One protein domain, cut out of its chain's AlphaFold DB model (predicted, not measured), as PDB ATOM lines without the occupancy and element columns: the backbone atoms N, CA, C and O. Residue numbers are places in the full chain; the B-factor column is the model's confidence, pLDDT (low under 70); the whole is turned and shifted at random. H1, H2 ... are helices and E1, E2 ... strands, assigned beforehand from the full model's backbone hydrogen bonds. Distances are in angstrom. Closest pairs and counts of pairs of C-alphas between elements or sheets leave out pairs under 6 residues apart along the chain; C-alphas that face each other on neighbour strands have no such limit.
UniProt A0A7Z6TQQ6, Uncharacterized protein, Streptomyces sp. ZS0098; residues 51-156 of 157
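Overview. This is residues 51 to 156 of the 157 residues of an uncharacterized protein of Streptomyces sp. ZS0098 (UniProt A0A7Z6TQQ6). Long helix H2 makes most of a rod; at one end H1 and H2's first part cover one face of a small sheet, E1 E2 E3, in two layers, and at the other short H3 folds back. The 106 printed residues, mostly helix, run H1, E1, E2, E3, H2, H3; the sheet is a meander, each strand antiparallel to the one before. It is only just loose, close to extended: radius of gyration of the C-alphas 19.1 A, spans 60 by 28 by 20 A.

Along the chain. H1, residues 51 to 73, begins at C-alpha 51 (58.869, -9.124, -19.310) and spans 33.1 A. E1 is residues 78 to 80, 6.2 A; E2 90 to 96, 18.7 A; E3 99 to 102, 9.9 A. H2, 109 to 138, spans 43.0 A; H3, 145 to 154, 14.3 A, ends at C-alpha 154 (10.684, -10.194, -11.770).

Arrangement. H1 touches H2 with residues 59 to 67 alone, closest C-alphas Ala 63 and Arg 110, 5.1 A. In hairpins E1-E2 and E2-E3, N 79 and O 91, 3.2 A, and N 94 and O 101, 3.4 A, are within hydrogen-bond range, as is every O i to N i+4 pair in H1, H2 and H3. H3 is close to H2 but not clearly touching, closest C-alphas Trp 148 and Phe 133, 7.3 A.

Size, cuts and confidence. The farthest C-alphas, Pro 51 and Gly 140, are 62.8 A apart. The printed part has no cut and no long link. Residues 78 to 106, 140 to 145 and 153 to 156 have pLDDT under 70.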
ATOM      1  N   PRO A  51      59.927  -8.166 -19.013       90.81
ATOM      2  CA  PRO A  51      58.869  -9.124 -19.310       90.81
ATOM      3  C   PRO A  51      57.460  -8.531 -19.252       90.81
ATOM      4  O   PRO A  51      56.620  -8.884 -20.079       90.81
ATOM      5  N   ASP A  52      57.200  -7.622 -18.309       89.12
ATOM      6  CA  ASP A  52      55.861  -7.078 -18.077       89.12
ATOM      7  C   ASP A  52      55.451  -6.153 -19.227       89.12
ATOM      8  O   ASP A  52      54.329  -6.233 -19.738       89.12
ATOM      9  N   ALA A  53      56.380  -5.312 -19.691       86.31
ATOM     10  CA  ALA A  53      56.150  -4.447 -20.844       86.31
ATOM     11  C   ALA A  53      55.952  -5.246 -22.142       86.31
ATOM     12  O   ALA A  53      55.072  -4.912 -22.943       86.31
ATOM     13  N   VAL A  54      56.740  -6.307 -22.355       88.31
ATOM     14  CA  VAL A  54      56.589  -7.188 -23.525       88.31
ATOM     15  C   VAL A  54      55.244  -7.907 -23.487       88.31
ATOM     16  O   VAL A  54      54.511  -7.865 -24.474       88.31
ATOM     17  N   LEU A  55      54.876  -8.503 -22.351       87.94
ATOM     18  CA  LEU A  55      53.609  -9.218 -22.219       87.94
ATOM     19  C   LEU A  55      52.408  -8.286 -22.422       87.94
ATOM     20  O   LEU A  55      51.467  -8.648 -23.128       87.94
ATOM     21  N   ALA A  56      52.450  -7.070 -21.871       83.56
ATOM     22  CA  ALA A  56      51.405  -6.074 -22.090       83.56
ATOM     23  C   ALA A  56      51.226  -5.750 -23.584       83.56
ATOM     24  O   ALA A  56      50.098  -5.738 -24.073       83.56
ATOM     25  N   ARG A  57      52.330  -5.564 -24.322       82.19
ATOM     26  CA  ARG A  57      52.301  -5.319 -25.775       82.19
ATOM     27  C   ARG A  57      51.743  -6.500 -26.559       82.19
ATOM     28  O   ARG A  57      50.966  -6.295 -27.486       82.19
ATOM     29  N   VAL A  58      52.129  -7.721 -26.195       85.12
ATOM     30  CA  VAL A  58      51.641  -8.945 -26.843       85.12
ATOM     31  C   VAL A  58      50.135  -9.104 -26.635       85.12
ATOM     32  O   VAL A  58      49.407  -9.349 -27.594       85.12
ATOM     33  N   ILE A  59      49.650  -8.899 -25.408       84.38
ATOM     34  CA  ILE A  59      48.215  -8.934 -25.093       84.38
ATOM     35  C   ILE A  59      47.455  -7.866 -25.886       84.38
ATOM     36  O   ILE A  59      46.394  -8.152 -26.438       84.38
ATOM     37  N   ASP A  60      47.988  -6.646 -25.962       79.25
ATOM     38  CA  ASP A  60      47.356  -5.576 -26.731       79.25
ATOM     39  C   ASP A  60      47.331  -5.895 -28.236       79.25
ATOM     40  O   ASP A  60      46.329  -5.615 -28.889       79.25
ATOM     41  N   ALA A  61      48.367  -6.539 -28.785       78.12
ATOM     42  CA  ALA A  61      48.381  -6.982 -30.180       78.12
ATOM     43  C   ALA A  61      47.316  -8.054 -30.468       78.12
ATOM     44  O   ALA A  61      46.606  -7.950 -31.467       78.12
ATOM     45  N   LEU A  62      47.153  -9.038 -29.576       82.25
ATOM     46  CA  LEU A  62      46.092 -10.047 -29.697       82.25
ATOM     47  C   LEU A  62      44.699  -9.405 -29.625       82.25
ATOM     48  O   LEU A  62      43.845  -9.686 -30.461       82.25
ATOM     49  N   ALA A  63      44.499  -8.459 -28.703       78.94
ATOM     50  CA  ALA A  63      43.231  -7.747 -28.576       78.94
ATOM     51  C   ALA A  63      42.867  -6.922 -29.829       78.94
ATOM     52  O   ALA A  63      41.685  -6.703 -30.093       78.94
ATOM     53  N   VAL A  64      43.848  -6.461 -30.615       76.88
ATOM     54  CA  VAL A  64      43.583  -5.818 -31.916       76.88
ATOM     55  C   VAL A  64      43.005  -6.813 -32.921       76.88
ATOM     56  O   VAL A  64      42.101  -6.444 -33.673       76.88
ATOM     57  N   GLU A  65      43.502  -8.049 -32.957       80.06
ATOM     58  CA  GLU A  65      42.960  -9.080 -33.850       80.06
ATOM     59  C   GLU A  65      41.545  -9.493 -33.430       80.06
ATOM     60  O   GLU A  65      40.654  -9.538 -34.280       80.06
ATOM     61  N   ASP A  66      41.296  -9.650 -32.129       82.25
ATOM     62  CA  ASP A  66      39.949  -9.905 -31.601       82.25
ATOM     63  C   ASP A  66      38.975  -8.769 -31.955       82.25
ATOM     64  O   ASP A  66      37.850  -9.009 -32.392       82.25
ATOM     65  N   LEU A  67      39.417  -7.510 -31.844       76.94
ATOM     66  CA  LEU A  67      38.620  -6.347 -32.250       76.94
ATOM     67  C   LEU A  67      38.275  -6.361 -33.739       76.94
ATOM     68  O   LEU A  67      37.166  -5.973 -34.108       76.94
ATOM     69  N   LYS A  68      39.200  -6.788 -34.603       76.75
ATOM     70  CA  LYS A  68      38.932  -6.922 -36.042       76.75
ATOM     71  C   LYS A  68      37.939  -8.045 -36.321       76.75
ATOM     72  O   LYS A  68      37.049  -7.850 -37.146       76.75
ATOM     73  N   ALA A  69      38.085  -9.187 -35.650       82.81
ATOM     74  CA  ALA A  69      37.175 -10.319 -35.796       82.81
ATOM     75  C   ALA A  69      35.748  -9.929 -35.384       82.81
ATOM     76  O   ALA A  69      34.812 -10.091 -36.167       82.81
ATOM     77  N   LEU A  70      35.609  -9.298 -34.218       79.56
ATOM     78  CA  LEU A  70      34.326  -8.825 -33.706       79.56
ATOM     79  C   LEU A  70      33.721  -7.727 -34.594       79.56
ATOM     80  O   LEU A  70      32.518  -7.710 -34.851       79.56
ATOM     81  N   ALA A  71      34.552  -6.822 -35.118       76.44
ATOM     82  CA  ALA A  71      34.096  -5.823 -36.075       76.44
ATOM     83  C   ALA A  71      33.571  -6.462 -37.367       76.44
ATOM     84  O   ALA A  71      32.551  -6.019 -37.886       76.44
ATOM     85  N   ALA A  72      34.225  -7.509 -37.875       79.50
ATOM     86  CA  ALA A  72      33.761  -8.223 -39.059       79.50
ATOM     87  C   ALA A  72      32.428  -8.948 -38.812       79.50
ATOM     88  O   ALA A  72      31.532  -8.854 -39.651       79.50
ATOM     89  N   GLU A  73      32.284  -9.614 -37.661       83.62
ATOM     90  CA  GLU A  73      31.064 -10.328 -37.262       83.62
ATOM     91  C   GLU A  73      29.850  -9.396 -37.162       83.62
ATOM     92  O   GLU A  73      28.772  -9.715 -37.660       83.62
ATOM     93  N   HIS A  74      30.039  -8.209 -36.584       75.81
ATOM     94  CA  HIS A  74      28.968  -7.232 -36.376       75.81
ATOM     95  C   HIS A  74      28.913  -6.135 -37.450       75.81
ATOM     96  O   HIS A  74      28.292  -5.096 -37.232       75.81
ATOM     97  N   HIS A  75      29.573  -6.323 -38.599       75.44
ATOM     98  CA  HIS A  75      29.616  -5.348 -39.701       75.44
ATOM     99  C   HIS A  75      30.029  -3.921 -39.279       75.44
ATOM    100  O   HIS A  75      29.571  -2.917 -39.833       75.44
ATOM    101  N   LEU A  76      30.917  -3.818 -38.294       74.88
ATOM    102  CA  LEU A  76      31.433  -2.561 -37.768       74.88
ATOM    103  C   LEU A  76      32.624  -2.088 -38.608       74.88
ATOM    104  O   LEU A  76      33.422  -2.874 -39.114       74.88
ATOM    105  N   THR A  77      32.786  -0.772 -38.727       70.75
ATOM    106  CA  THR A  77      33.984  -0.184 -39.340       70.75
ATOM    107  C   THR A  77      35.047   0.057 -38.266       70.75
ATOM    108  O   THR A  77      34.756   0.574 -37.194       70.75
ATOM    109  N   LEU A  78      36.299  -0.313 -38.534       67.81
ATOM    110  CA  LEU A  78      37.426  -0.068 -37.632       67.81
ATOM    111  C   LEU A  78      38.371   0.951 -38.274       67.81
ATOM    112  O   LEU A  78      38.880   0.708 -39.367       67.81
ATOM    113  N   HIS A  79      38.645   2.072 -37.602       65.94
ATOM    114  CA  HIS A  79      39.604   3.065 -38.084       65.94
ATOM    115  C   HIS A  79      40.920   2.952 -37.315       65.94
ATOM    116  O   HIS A  79      41.132   3.545 -36.264       65.94
ATOM    117  N   THR A  80      41.870   2.201 -37.855       60.66
ATOM    118  CA  THR A  80      43.196   2.133 -37.240       60.66
ATOM    119  C   THR A  80      44.029   3.337 -37.686       60.66
ATOM    120  O   THR A  80      44.413   3.469 -38.847       60.66
ATOM    121  N   THR A  81      44.305   4.269 -36.772       56.97
ATOM    122  CA  THR A  81      45.289   5.324 -37.033       56.97
ATOM    123  C   THR A  81      46.682   4.741 -36.852       56.97
ATOM    124  O   THR A  81      47.164   4.619 -35.727       56.97
ATOM    125  N   ARG A  82      47.326   4.362 -37.961       48.09
ATOM    126  CA  ARG A  82      48.740   3.974 -37.961       48.09
ATOM    127  C   ARG A  82      49.590   5.169 -37.535       48.09
ATOM    128  O   ARG A  82      49.780   6.104 -38.306       48.09
ATOM    129  N   ALA A  83      50.149   5.112 -36.337       41.78
ATOM    130  CA  ALA A  83      51.554   5.451 -36.212       41.78
ATOM    131  C   ALA A  83      52.272   4.103 -36.221       41.78
ATOM    132  O   ALA A  83      52.039   3.304 -35.317       41.78
ATOM    133  N   ASP A  84      53.106   3.842 -37.228       41.47
ATOM    134  CA  ASP A  84      53.907   2.608 -37.359       41.47
ATOM    135  C   ASP A  84      54.824   2.333 -36.138       41.47
ATOM    136  O   ASP A  84      55.497   1.314 -36.077       41.47
ATOM    137  N   GLU A  85      54.809   3.207 -35.127       46.34
ATOM    138  CA  GLU A  85      55.602   3.133 -33.902       46.34
ATOM    139  C   GLU A  85      54.765   2.925 -32.619       46.34
ATOM    140  O   GLU A  85      55.351   2.748 -31.553       46.34
ATOM    141  N   GLN A  86      53.420   2.962 -32.669       50.94
ATOM    142  CA  GLN A  86      52.566   2.918 -31.462       50.94
ATOM    143  C   GLN A  86      51.266   2.110 -31.676       50.94
ATOM    144  O   GLN A  86      50.224   2.694 -31.990       50.94
ATOM    145  N   PRO A  87      51.283   0.776 -31.462       50.16
ATOM    146  CA  PRO A  87      50.092  -0.086 -31.570       50.16
ATOM    147  C   PRO A  87      48.983   0.253 -30.553       50.16
ATOM    148  O   PRO A  87      47.850  -0.200 -30.686       50.16
ATOM    149  N   GLU A  88      49.272   1.101 -29.567       50.56
ATOM    150  CA  GLU A  88      48.352   1.558 -28.517       50.56
ATOM    151  C   GLU A  88      47.385   2.689 -28.927       50.56
ATOM    152  O   GLU A  88      46.674   3.243 -28.087       50.56
ATOM    153  N   ARG A  89      47.319   3.047 -30.216       51.25
ATOM    154  CA  ARG A  89      46.421   4.099 -30.731       51.25
ATOM    155  C   ARG A  89      45.408   3.550 -31.729       51.25
ATOM    156  O   ARG A  89      45.421   3.884 -32.914       51.25
ATOM    157  N   LEU A  90      44.507   2.711 -31.231       52.22
ATOM    158  CA  LEU A  90      43.374   2.206 -31.996       52.22
ATOM    159  C   LEU A  90      42.163   3.138 -31.829       52.22
ATOM    160  O   LEU A  90      41.741   3.406 -30.706       52.22
ATOM    161  N   LEU A  91      41.591   3.614 -32.936       52.03
ATOM    162  CA  LEU A  91      40.345   4.379 -32.942       52.03
ATOM    163  C   LEU A  91      39.222   3.493 -33.498       52.03
ATOM    164  O   LEU A  91      38.987   3.403 -34.700       52.03
ATOM    165  N   VAL A  92      38.502   2.799 -32.622       53.69
ATOM    166  CA  VAL A  92      37.312   2.060 -33.059       53.69
ATOM    167  C   VAL A  92      36.176   3.057 -33.255       53.69
ATOM    168  O   VAL A  92      35.810   3.757 -32.312       53.69
ATOM    169  N   ILE A  93      35.650   3.140 -34.481       54.84
ATOM    170  CA  ILE A  93      34.461   3.932 -34.807       54.84
ATOM    171  C   ILE A  93      33.433   2.990 -35.404       54.84
ATOM    172  O   ILE A  93      33.380   2.810 -36.619       54.84
ATOM    173  N   TRP A  94      32.596   2.387 -34.570       63.59
ATOM    174  CA  TRP A  94      31.557   1.530 -35.113       63.59
ATOM    175  C   TRP A  94      30.319   2.327 -35.517       63.59
ATOM    176  O   TRP A  94      29.921   3.283 -34.851       63.59
ATOM    177  N   LYS A  95      29.702   1.900 -36.621       51.09
ATOM    178  CA  LYS A  95      28.420   2.392 -37.117       51.09
ATOM    179  C   LYS A  95      27.565   1.178 -37.466       51.09
ATOM    180  O   LYS A  95      27.814   0.538 -38.478       51.09
ATOM    181  N   HIS A  96      26.563   0.898 -36.643       45.22
ATOM    182  CA  HIS A  96      25.460   0.001 -36.985       45.22
ATOM    183  C   HIS A  96      24.165   0.734 -36.621       45.22
ATOM    184  O   HIS A  96      24.011   1.176 -35.479       45.22
ATOM    185  N   ASP A  97      23.314   0.970 -37.623       48.81
ATOM    186  CA  ASP A  97      21.963   1.546 -37.523       48.81
ATOM    187  C   ASP A  97      21.787   2.749 -36.577       48.81
ATOM    188  O   ASP A  97      20.870   2.816 -35.766       48.81
ATOM    189  N   GLY A  98      22.664   3.751 -36.708       50.50
ATOM    190  CA  GLY A  98      22.462   5.088 -36.125       50.50
ATOM    191  C   GLY A  98      23.250   5.401 -34.850       50.50
ATOM    192  O   GLY A  98      23.277   6.559 -34.440       50.50
ATOM    193  N   GLY A  99      23.952   4.428 -34.261       52.28
ATOM    194  CA  GLY A  99      24.843   4.665 -33.120       52.28
ATOM    195  C   GLY A  99      26.314   4.751 -33.524       52.28
ATOM    196  O   GLY A  99      26.839   3.804 -34.106       52.28
ATOM    197  N   LEU A 100      26.965   5.864 -33.182       58.84
ATOM    198  CA  LEU A 100      28.411   6.065 -33.284       58.84
ATOM    199  C   LEU A 100      29.017   5.894 -31.888       58.84
ATOM    200  O   LEU A 100      28.703   6.691 -31.005       58.84
ATOM    201  N   ALA A 101      29.892   4.911 -31.679       59.06
ATOM    202  CA  ALA A 101      30.780   4.947 -30.518       59.06
ATOM    203  C   ALA A 101      32.203   5.214 -30.983       59.06
ATOM    204  O   ALA A 101      32.687   4.599 -31.931       59.06
ATOM    205  N   ILE A 102      32.842   6.164 -30.311       59.81
ATOM    206  CA  ILE A 102      34.214   6.571 -30.568       59.81
ATOM    207  C   ILE A 102      35.028   6.095 -29.374       59.81
ATOM    208  O   ILE A 102      34.838   6.588 -28.261       59.81
ATOM    209  N   VAL A 103      35.936   5.149 -29.597       61.88
ATOM    210  CA  VAL A 103      36.915   4.779 -28.572       61.88
ATOM    211  C   VAL A 103      37.897   5.945 -28.385       61.88
ATOM    212  O   VAL A 103      38.485   6.399 -29.368       61.88
ATOM    213  N   PRO A 104      38.088   6.466 -27.159       61.00
ATOM    214  CA  PRO A 104      39.017   7.561 -26.899       61.00
ATOM    215  C   PRO A 104      40.434   7.264 -27.401       61.00
ATOM    216  O   PRO A 104      40.967   6.170 -27.205       61.00
ATOM    217  N   GLN A 105      41.072   8.266 -28.007       58.94
ATOM    218  CA  GLN A 105      42.448   8.154 -28.487       58.94
ATOM    219  C   GLN A 105      43.400   7.777 -27.337       58.94
ATOM    220  O   GLN A 105      43.403   8.422 -26.290       58.94
ATOM    221  N   GLY A 106      44.229   6.749 -27.545       62.53
ATOM    222  CA  GLY A 106      45.183   6.255 -26.542       62.53
ATOM    223  C   GLY A 106      44.602   5.244 -25.551       62.53
ATOM    224  O   GLY A 106      45.301   4.826 -24.627       62.53
ATOM    225  N   MET A 107      43.344   4.830 -25.725       71.88
ATOM    226  CA  MET A 107      42.821   3.657 -25.034       71.88
ATOM    227  C   MET A 107      43.534   2.398 -25.535       71.88
ATOM    228  O   MET A 107      43.642   2.168 -26.740       71.88
ATOM    229  N   ARG A 108      43.990   1.558 -24.599       73.94
ATOM    230  CA  ARG A 108      44.601   0.272 -24.943       73.94
ATOM    231  C   ARG A 108      43.603  -0.623 -25.687       73.94
ATOM    232  O   ARG A 108      42.445  -0.685 -25.260       73.94
ATOM    233  N   PRO A 109      44.034  -1.370 -26.720       74.19
ATOM    234  CA  PRO A 109      43.169  -2.273 -27.477       74.19
ATOM    235  C   PRO A 109      42.336  -3.211 -26.599       74.19
ATOM    236  O   PRO A 109      41.132  -3.342 -26.802       74.19
ATOM    237  N   ARG A 110      42.923  -3.779 -25.540       77.44
ATOM    238  CA  ARG A 110      42.182  -4.645 -24.612       77.44
ATOM    239  C   ARG A 110      41.006  -3.940 -23.926       77.44
ATOM    240  O   ARG A 110      39.942  -4.529 -23.763       77.44
ATOM    241  N   ALA A 111      41.185  -2.686 -23.516       79.56
ATOM    242  CA  ALA A 111      40.109  -1.914 -22.895       79.56
ATOM    243  C   ALA A 111      38.999  -1.596 -23.908       79.56
ATOM    244  O   ALA A 111      37.819  -1.704 -23.573       79.56
ATOM    245  N   ALA A 112      39.374  -1.287 -25.151       76.00
ATOM    246  CA  ALA A 112      38.426  -1.072 -26.240       76.00
ATOM    247  C   ALA A 112      37.601  -2.337 -26.547       76.00
ATOM    248  O   ALA A 112      36.386  -2.243 -26.710       76.00
ATOM    249  N   LEU A 113      38.232  -3.518 -26.546       77.12
ATOM    250  CA  LEU A 113      37.548  -4.804 -26.729       77.12
ATOM    251  C   LEU A 113      36.515  -5.065 -25.628       77.12
ATOM    252  O   LEU A 113      35.371  -5.404 -25.921       77.12
ATOM    253  N   HIS A 114      36.890  -4.854 -24.362       81.38
ATOM    254  CA  HIS A 114      35.959  -5.010 -23.241       81.38
ATOM    255  C   HIS A 114      34.751  -4.069 -23.343       81.38
ATOM    256  O   HIS A 114      33.626  -4.499 -23.091       81.38
ATOM    257  N   GLN A 115      34.963  -2.808 -23.732       78.81
ATOM    258  CA  GLN A 115      33.862  -1.858 -23.918       78.81
ATOM    259  C   GLN A 115      32.942  -2.250 -25.075       78.81
ATOM    260  O   GLN A 115      31.725  -2.148 -24.940       78.81
ATOM    261  N   LEU A 116      33.505  -2.720 -26.193       77.31
ATOM    262  CA  LEU A 116      32.709  -3.165 -27.334       77.31
ATOM    263  C   LEU A 116      31.848  -4.386 -26.973       77.31
ATOM    264  O   LEU A 116      30.653  -4.376 -27.255       77.31
ATOM    265  N   HIS A 117      32.397  -5.384 -26.273       82.75
ATOM    266  CA  HIS A 117      31.599  -6.515 -25.785       82.75
ATOM    267  C   HIS A 117      30.450  -6.080 -24.869       82.75
ATOM    268  O   HIS A 117      29.329  -6.556 -25.036       82.75
ATOM    269  N   ALA A 118      30.702  -5.166 -23.925       81.69
ATOM    270  CA  ALA A 118      29.660  -4.668 -23.029       81.69
ATOM    271  C   ALA A 118      28.540  -3.951 -23.801       81.69
ATOM    272  O   ALA A 118      27.366  -4.250 -23.599       81.69
ATOM    273  N   ALA A 119      28.902  -3.079 -24.745       78.38
ATOM    274  CA  ALA A 119      27.935  -2.354 -25.565       78.38
ATOM    275  C   ALA A 119      27.104  -3.284 -26.467       78.38
ATOM    276  O   ALA A 119      25.909  -3.056 -26.660       78.38
ATOM    277  N   LEU A 120      27.716  -4.335 -27.022       79.88
ATOM    278  CA  LEU A 120      27.000  -5.343 -27.808       79.88
ATOM    279  C   LEU A 120      26.039  -6.162 -26.935       79.88
ATOM    280  O   LEU A 120      24.916  -6.424 -27.358       79.88
ATOM    281  N   ALA A 121      26.446  -6.522 -25.714       83.25
ATOM    282  CA  ALA A 121      25.603  -7.263 -24.777       83.25
ATOM    283  C   ALA A 121      24.384  -6.447 -24.316       83.25
ATOM    284  O   ALA A 121      23.269  -6.967 -24.323       83.25
ATOM    285  N   GLU A 122      24.577  -5.170 -23.971       80.12
ATOM    286  CA  GLU A 122      23.477  -4.260 -23.612       80.12
ATOM    287  C   GLU A 122      22.459  -4.140 -24.751       80.12
ATOM    288  O   GLU A 122      21.255  -4.263 -24.532       80.12
ATOM    289  N   ARG A 123      22.930  -3.996 -25.994       76.56
ATOM    290  CA  ARG A 123      22.043  -3.909 -27.162       76.56
ATOM    291  C   ARG A 123      21.315  -5.210 -27.470       76.56
ATOM    292  O   ARG A 123      20.130  -5.177 -27.786       76.56
ATOM    293  N   ALA A 124      21.995  -6.352 -27.374       81.88
ATOM    294  CA  ALA A 124      21.356  -7.651 -27.570       81.88
ATOM    295  C   ALA A 124      20.206  -7.856 -26.569       81.88
ATOM    296  O   ALA A 124      19.162  -8.415 -26.919       81.88
ATOM    297  N   GLU A 125      20.375  -7.354 -25.345       82.50
ATOM    298  CA  GLU A 125      19.331  -7.349 -24.329       82.50
ATOM    299  C   GLU A 125      18.182  -6.391 -24.681       82.50
ATOM    300  O   GLU A 125      17.021  -6.799 -24.627       82.50
ATOM    301  N   GLU A 126      18.472  -5.165 -25.127       83.12
ATOM    302  CA  GLU A 126      17.454  -4.216 -25.608       83.12
ATOM    303  C   GLU A 126      16.632  -4.778 -26.780       83.12
ATOM    304  O   GLU A 126      15.403  -4.679 -26.789       83.12
ATOM    305  N   GLU A 127      17.274  -5.420 -27.759       83.88
ATOM    306  CA  GLU A 127      16.599  -6.050 -28.900       83.88
ATOM    307  C   GLU A 127      15.742  -7.250 -28.487       83.88
ATOM    308  O   GLU A 127      14.674  -7.494 -29.058       83.88
ATOM    309  N   ARG A 128      16.207  -8.032 -27.508       86.19
ATOM    310  CA  ARG A 128      15.442  -9.151 -26.945       86.19
ATOM    311  C   ARG A 128      14.192  -8.644 -26.234       86.19
ATOM    312  O   ARG A 128      13.104  -9.167 -26.467       86.19
ATOM    313  N   LEU A 129      14.353  -7.616 -25.409       83.81
ATOM    314  CA  LEU A 129      13.281  -6.934 -24.693       83.81
ATOM    315  C   LEU A 129      12.266  -6.320 -25.670       83.81
ATOM    316  O   LEU A 129      11.069  -6.573 -25.560       83.81
ATOM    317  N   SER A 130      12.737  -5.606 -26.691       82.94
ATOM    318  CA  SER A 130      11.879  -5.034 -27.734       82.94
ATOM    319  C   SER A 130      11.068  -6.106 -28.478       82.94
ATOM    320  O   SER A 130       9.858  -5.951 -28.655       82.94
ATOM    321  N   ARG A 131      11.693  -7.235 -28.847       86.44
ATOM    322  CA  ARG A 131      10.992  -8.366 -29.482       86.44
ATOM    323  C   ARG A 131       9.955  -9.010 -28.567       86.44
ATOM    324  O   ARG A 131       8.831  -9.220 -29.009       86.44
ATOM    325  N   ASP A 132      10.288  -9.271 -27.302       85.56
ATOM    326  CA  ASP A 132       9.325  -9.843 -26.347       85.56
ATOM    327  C   ASP A 132       8.112  -8.923 -26.148       85.56
ATOM    328  O   ASP A 132       6.970  -9.390 -26.094       85.56
ATOM    329  N   PHE A 133       8.339  -7.607 -26.110       81.06
ATOM    330  CA  PHE A 133       7.259  -6.630 -26.063       81.06
ATOM    331  C   PHE A 133       6.385  -6.686 -27.325       81.06
ATOM    332  O   PHE A 133       5.161  -6.796 -27.219       81.06
ATOM    333  N   GLN A 134       6.988  -6.672 -28.520       83.56
ATOM    334  CA  GLN A 134       6.251  -6.774 -29.787       83.56
ATOM    335  C   GLN A 134       5.437  -8.074 -29.883       83.56
ATOM    336  O   GLN A 134       4.267  -8.034 -30.270       83.56
ATOM    337  N   ASP A 135       6.004  -9.204 -29.458       84.75
ATOM    338  CA  ASP A 135       5.317 -10.498 -29.407       84.75
ATOM    339  C   ASP A 135       4.182 -10.516 -28.369       84.75
ATOM    340  O   ASP A 135       3.168 -11.196 -28.559       84.75
ATOM    341  N   SER A 136       4.326  -9.794 -27.254       80.81
ATOM    342  CA  SER A 136       3.253  -9.614 -26.262       80.81
ATOM    343  C   SER A 136       2.072  -8.851 -26.873       80.81
ATOM    344  O   SER A 136       0.938  -9.348 -26.871       80.81
ATOM    345  N   VAL A 137       2.350  -7.707 -27.509       80.50
ATOM    346  CA  VAL A 137       1.336  -6.883 -28.187       80.50
ATOM    347  C   VAL A 137       0.650  -7.667 -29.312       80.50
ATOM    348  O   VAL A 137      -0.580  -7.670 -29.400       80.50
ATOM    349  N   ALA A 138       1.411  -8.392 -30.139       81.44
ATOM    350  CA  ALA A 138       0.877  -9.199 -31.242       81.44
ATOM    351  C   ALA A 138      -0.033 -10.348 -30.766       81.44
ATOM    352  O   ALA A 138      -0.989 -10.708 -31.455       81.44
ATOM    353  N   ARG A 139       0.210 -10.894 -29.565       81.25
ATOM    354  CA  ARG A 139      -0.652 -11.897 -28.909       81.25
ATOM    355  C   ARG A 139      -1.903 -11.298 -28.251       81.25
ATOM    356  O   ARG A 139      -2.622 -12.007 -27.548       81.25
ATOM    357  N   GLY A 140      -2.176 -10.011 -28.469       68.06
ATOM    358  CA  GLY A 140      -3.369  -9.329 -27.973       68.06
ATOM    359  C   GLY A 140      -3.302  -8.946 -26.495       68.06
ATOM    360  O   GLY A 140      -4.330  -8.577 -25.925       68.06
ATOM    361  N   HIS A 141      -2.125  -9.016 -25.864       64.00
ATOM    362  CA  HIS A 141      -1.931  -8.409 -24.549       64.00
ATOM    363  C   HIS A 141      -1.813  -6.893 -24.732       64.00
ATOM    364  O   HIS A 141      -0.779  -6.378 -25.147       64.00
ATOM    365  N   VAL A 142      -2.886  -6.163 -24.420       59.09
ATOM    366  CA  VAL A 142      -2.833  -4.705 -24.245       59.09
ATOM    367  C   VAL A 142      -2.340  -4.439 -22.823       59.09
ATOM    368  O   VAL A 142      -3.108  -4.060 -21.941       59.09
ATOM    369  N   GLU A 143      -1.070  -4.747 -22.564       59.19
ATOM    370  CA  GLU A 143      -0.389  -4.341 -21.333       59.19
ATOM    371  C   GLU A 143       0.372  -3.030 -21.579       59.19
ATOM    372  O   GLU A 143       1.013  -2.858 -22.614       59.19
ATOM    373  N   ASP A 144       0.268  -2.076 -20.648       69.12
ATOM    374  CA  ASP A 144       1.115  -0.878 -20.652       69.12
ATOM    375  C   ASP A 144       2.574  -1.295 -20.396       69.12
ATOM    376  O   ASP A 144       2.848  -2.245 -19.653       69.12
ATOM    377  N   VAL A 145       3.514  -0.563 -20.988       65.25
ATOM    378  CA  VAL A 145       4.968  -0.770 -20.924       65.25
ATOM    379  C   VAL A 145       5.443  -0.973 -19.479       65.25
ATOM    380  O   VAL A 145       6.295  -1.822 -19.219       65.25
ATOM    381  N   ALA A 146       4.841  -0.269 -18.512       72.75
ATOM    382  CA  ALA A 146       5.153  -0.411 -17.088       72.75
ATOM    383  C   ALA A 146       4.800  -1.797 -16.503       72.75
ATOM    384  O   ALA A 146       5.546  -2.329 -15.676       72.75
ATOM    385  N   ALA A 147       3.683  -2.396 -16.927       72.88
ATOM    386  CA  ALA A 147       3.247  -3.716 -16.466       72.88
ATOM    387  C   ALA A 147       4.088  -4.838 -17.093       72.88
ATOM    388  O   ALA A 147       4.477  -5.778 -16.394       72.88
ATOM    389  N   TRP A 148       4.443  -4.686 -18.374       76.94
ATOM    390  CA  TRP A 148       5.379  -5.580 -19.048       76.94
ATOM    391  C   TRP A 148       6.754  -5.551 -18.366       76.94
ATOM    392  O   TRP A 148       7.224  -6.599 -17.922       76.94
ATOM    393  N   HIS A 149       7.345  -4.364 -18.151       70.81
ATOM    394  CA  HIS A 149       8.631  -4.219 -17.451       70.81
ATOM    395  C   HIS A 149       8.629  -4.910 -16.081       70.81
ATOM    396  O   HIS A 149       9.523  -5.703 -15.794       70.81
ATOM    397  N   ALA A 150       7.597  -4.693 -15.257       77.44
ATOM    398  CA  ALA A 150       7.496  -5.321 -13.939       77.44
ATOM    399  C   ALA A 150       7.491  -6.862 -13.995       77.44
ATOM    400  O   ALA A 150       7.985  -7.513 -13.070       77.44
ATOM    401  N   ARG A 151       6.959  -7.459 -15.068       78.31
ATOM    402  CA  ARG A 151       6.966  -8.911 -15.287       78.31
ATOM    403  C   ARG A 151       8.348  -9.416 -15.693       78.31
ATOM    404  O   ARG A 151       8.818 -10.387 -15.100       78.31
ATOM    405  N   VAL A 152       8.999  -8.773 -16.664       71.62
ATOM    406  CA  VAL A 152      10.302  -9.244 -17.172       71.62
ATOM    407  C   VAL A 152      11.408  -9.056 -16.132       71.62
ATOM    408  O   VAL A 152      12.244  -9.940 -15.970       71.62
ATOM    409  N   THR A 153      11.369  -7.974 -15.345       69.56
ATOM    410  CA  THR A 153      12.342  -7.735 -14.262       69.56
ATOM    411  C   THR A 153      12.174  -8.713 -13.094       69.56
ATOM    412  O   THR A 153      13.149  -9.051 -12.436       69.56
ATOM    413  N   LYS A 154      10.958  -9.212 -12.839       62.25
ATOM    414  CA  LYS A 154      10.684 -10.194 -11.770       62.25
ATOM    415  C   LYS A 154      11.014 -11.639 -12.174       62.25
ATOM    416  O   LYS A 154      11.061 -12.510 -11.311       62.25
ATOM    417  N   ALA A 155      11.200 -11.889 -13.470       53.62
ATOM    418  CA  ALA A 155      11.564 -13.187 -14.035       53.62
ATOM    419  C   ALA A 155      13.075 -13.339 -14.304       53.62
ATOM    420  O   ALA A 155      13.511 -14.433 -14.661       53.62
ATOM    421  N   ALA A 156      13.864 -12.271 -14.140       44.47
ATOM    422  CA  ALA A 156      15.321 -12.334 -14.178       44.47
ATOM    423  C   ALA A 156      15.847 -12.932 -12.848       44.47
ATOM    424  O   ALA A 156      15.470 -12.415 -11.793       44.47
TER     425      ALA A 156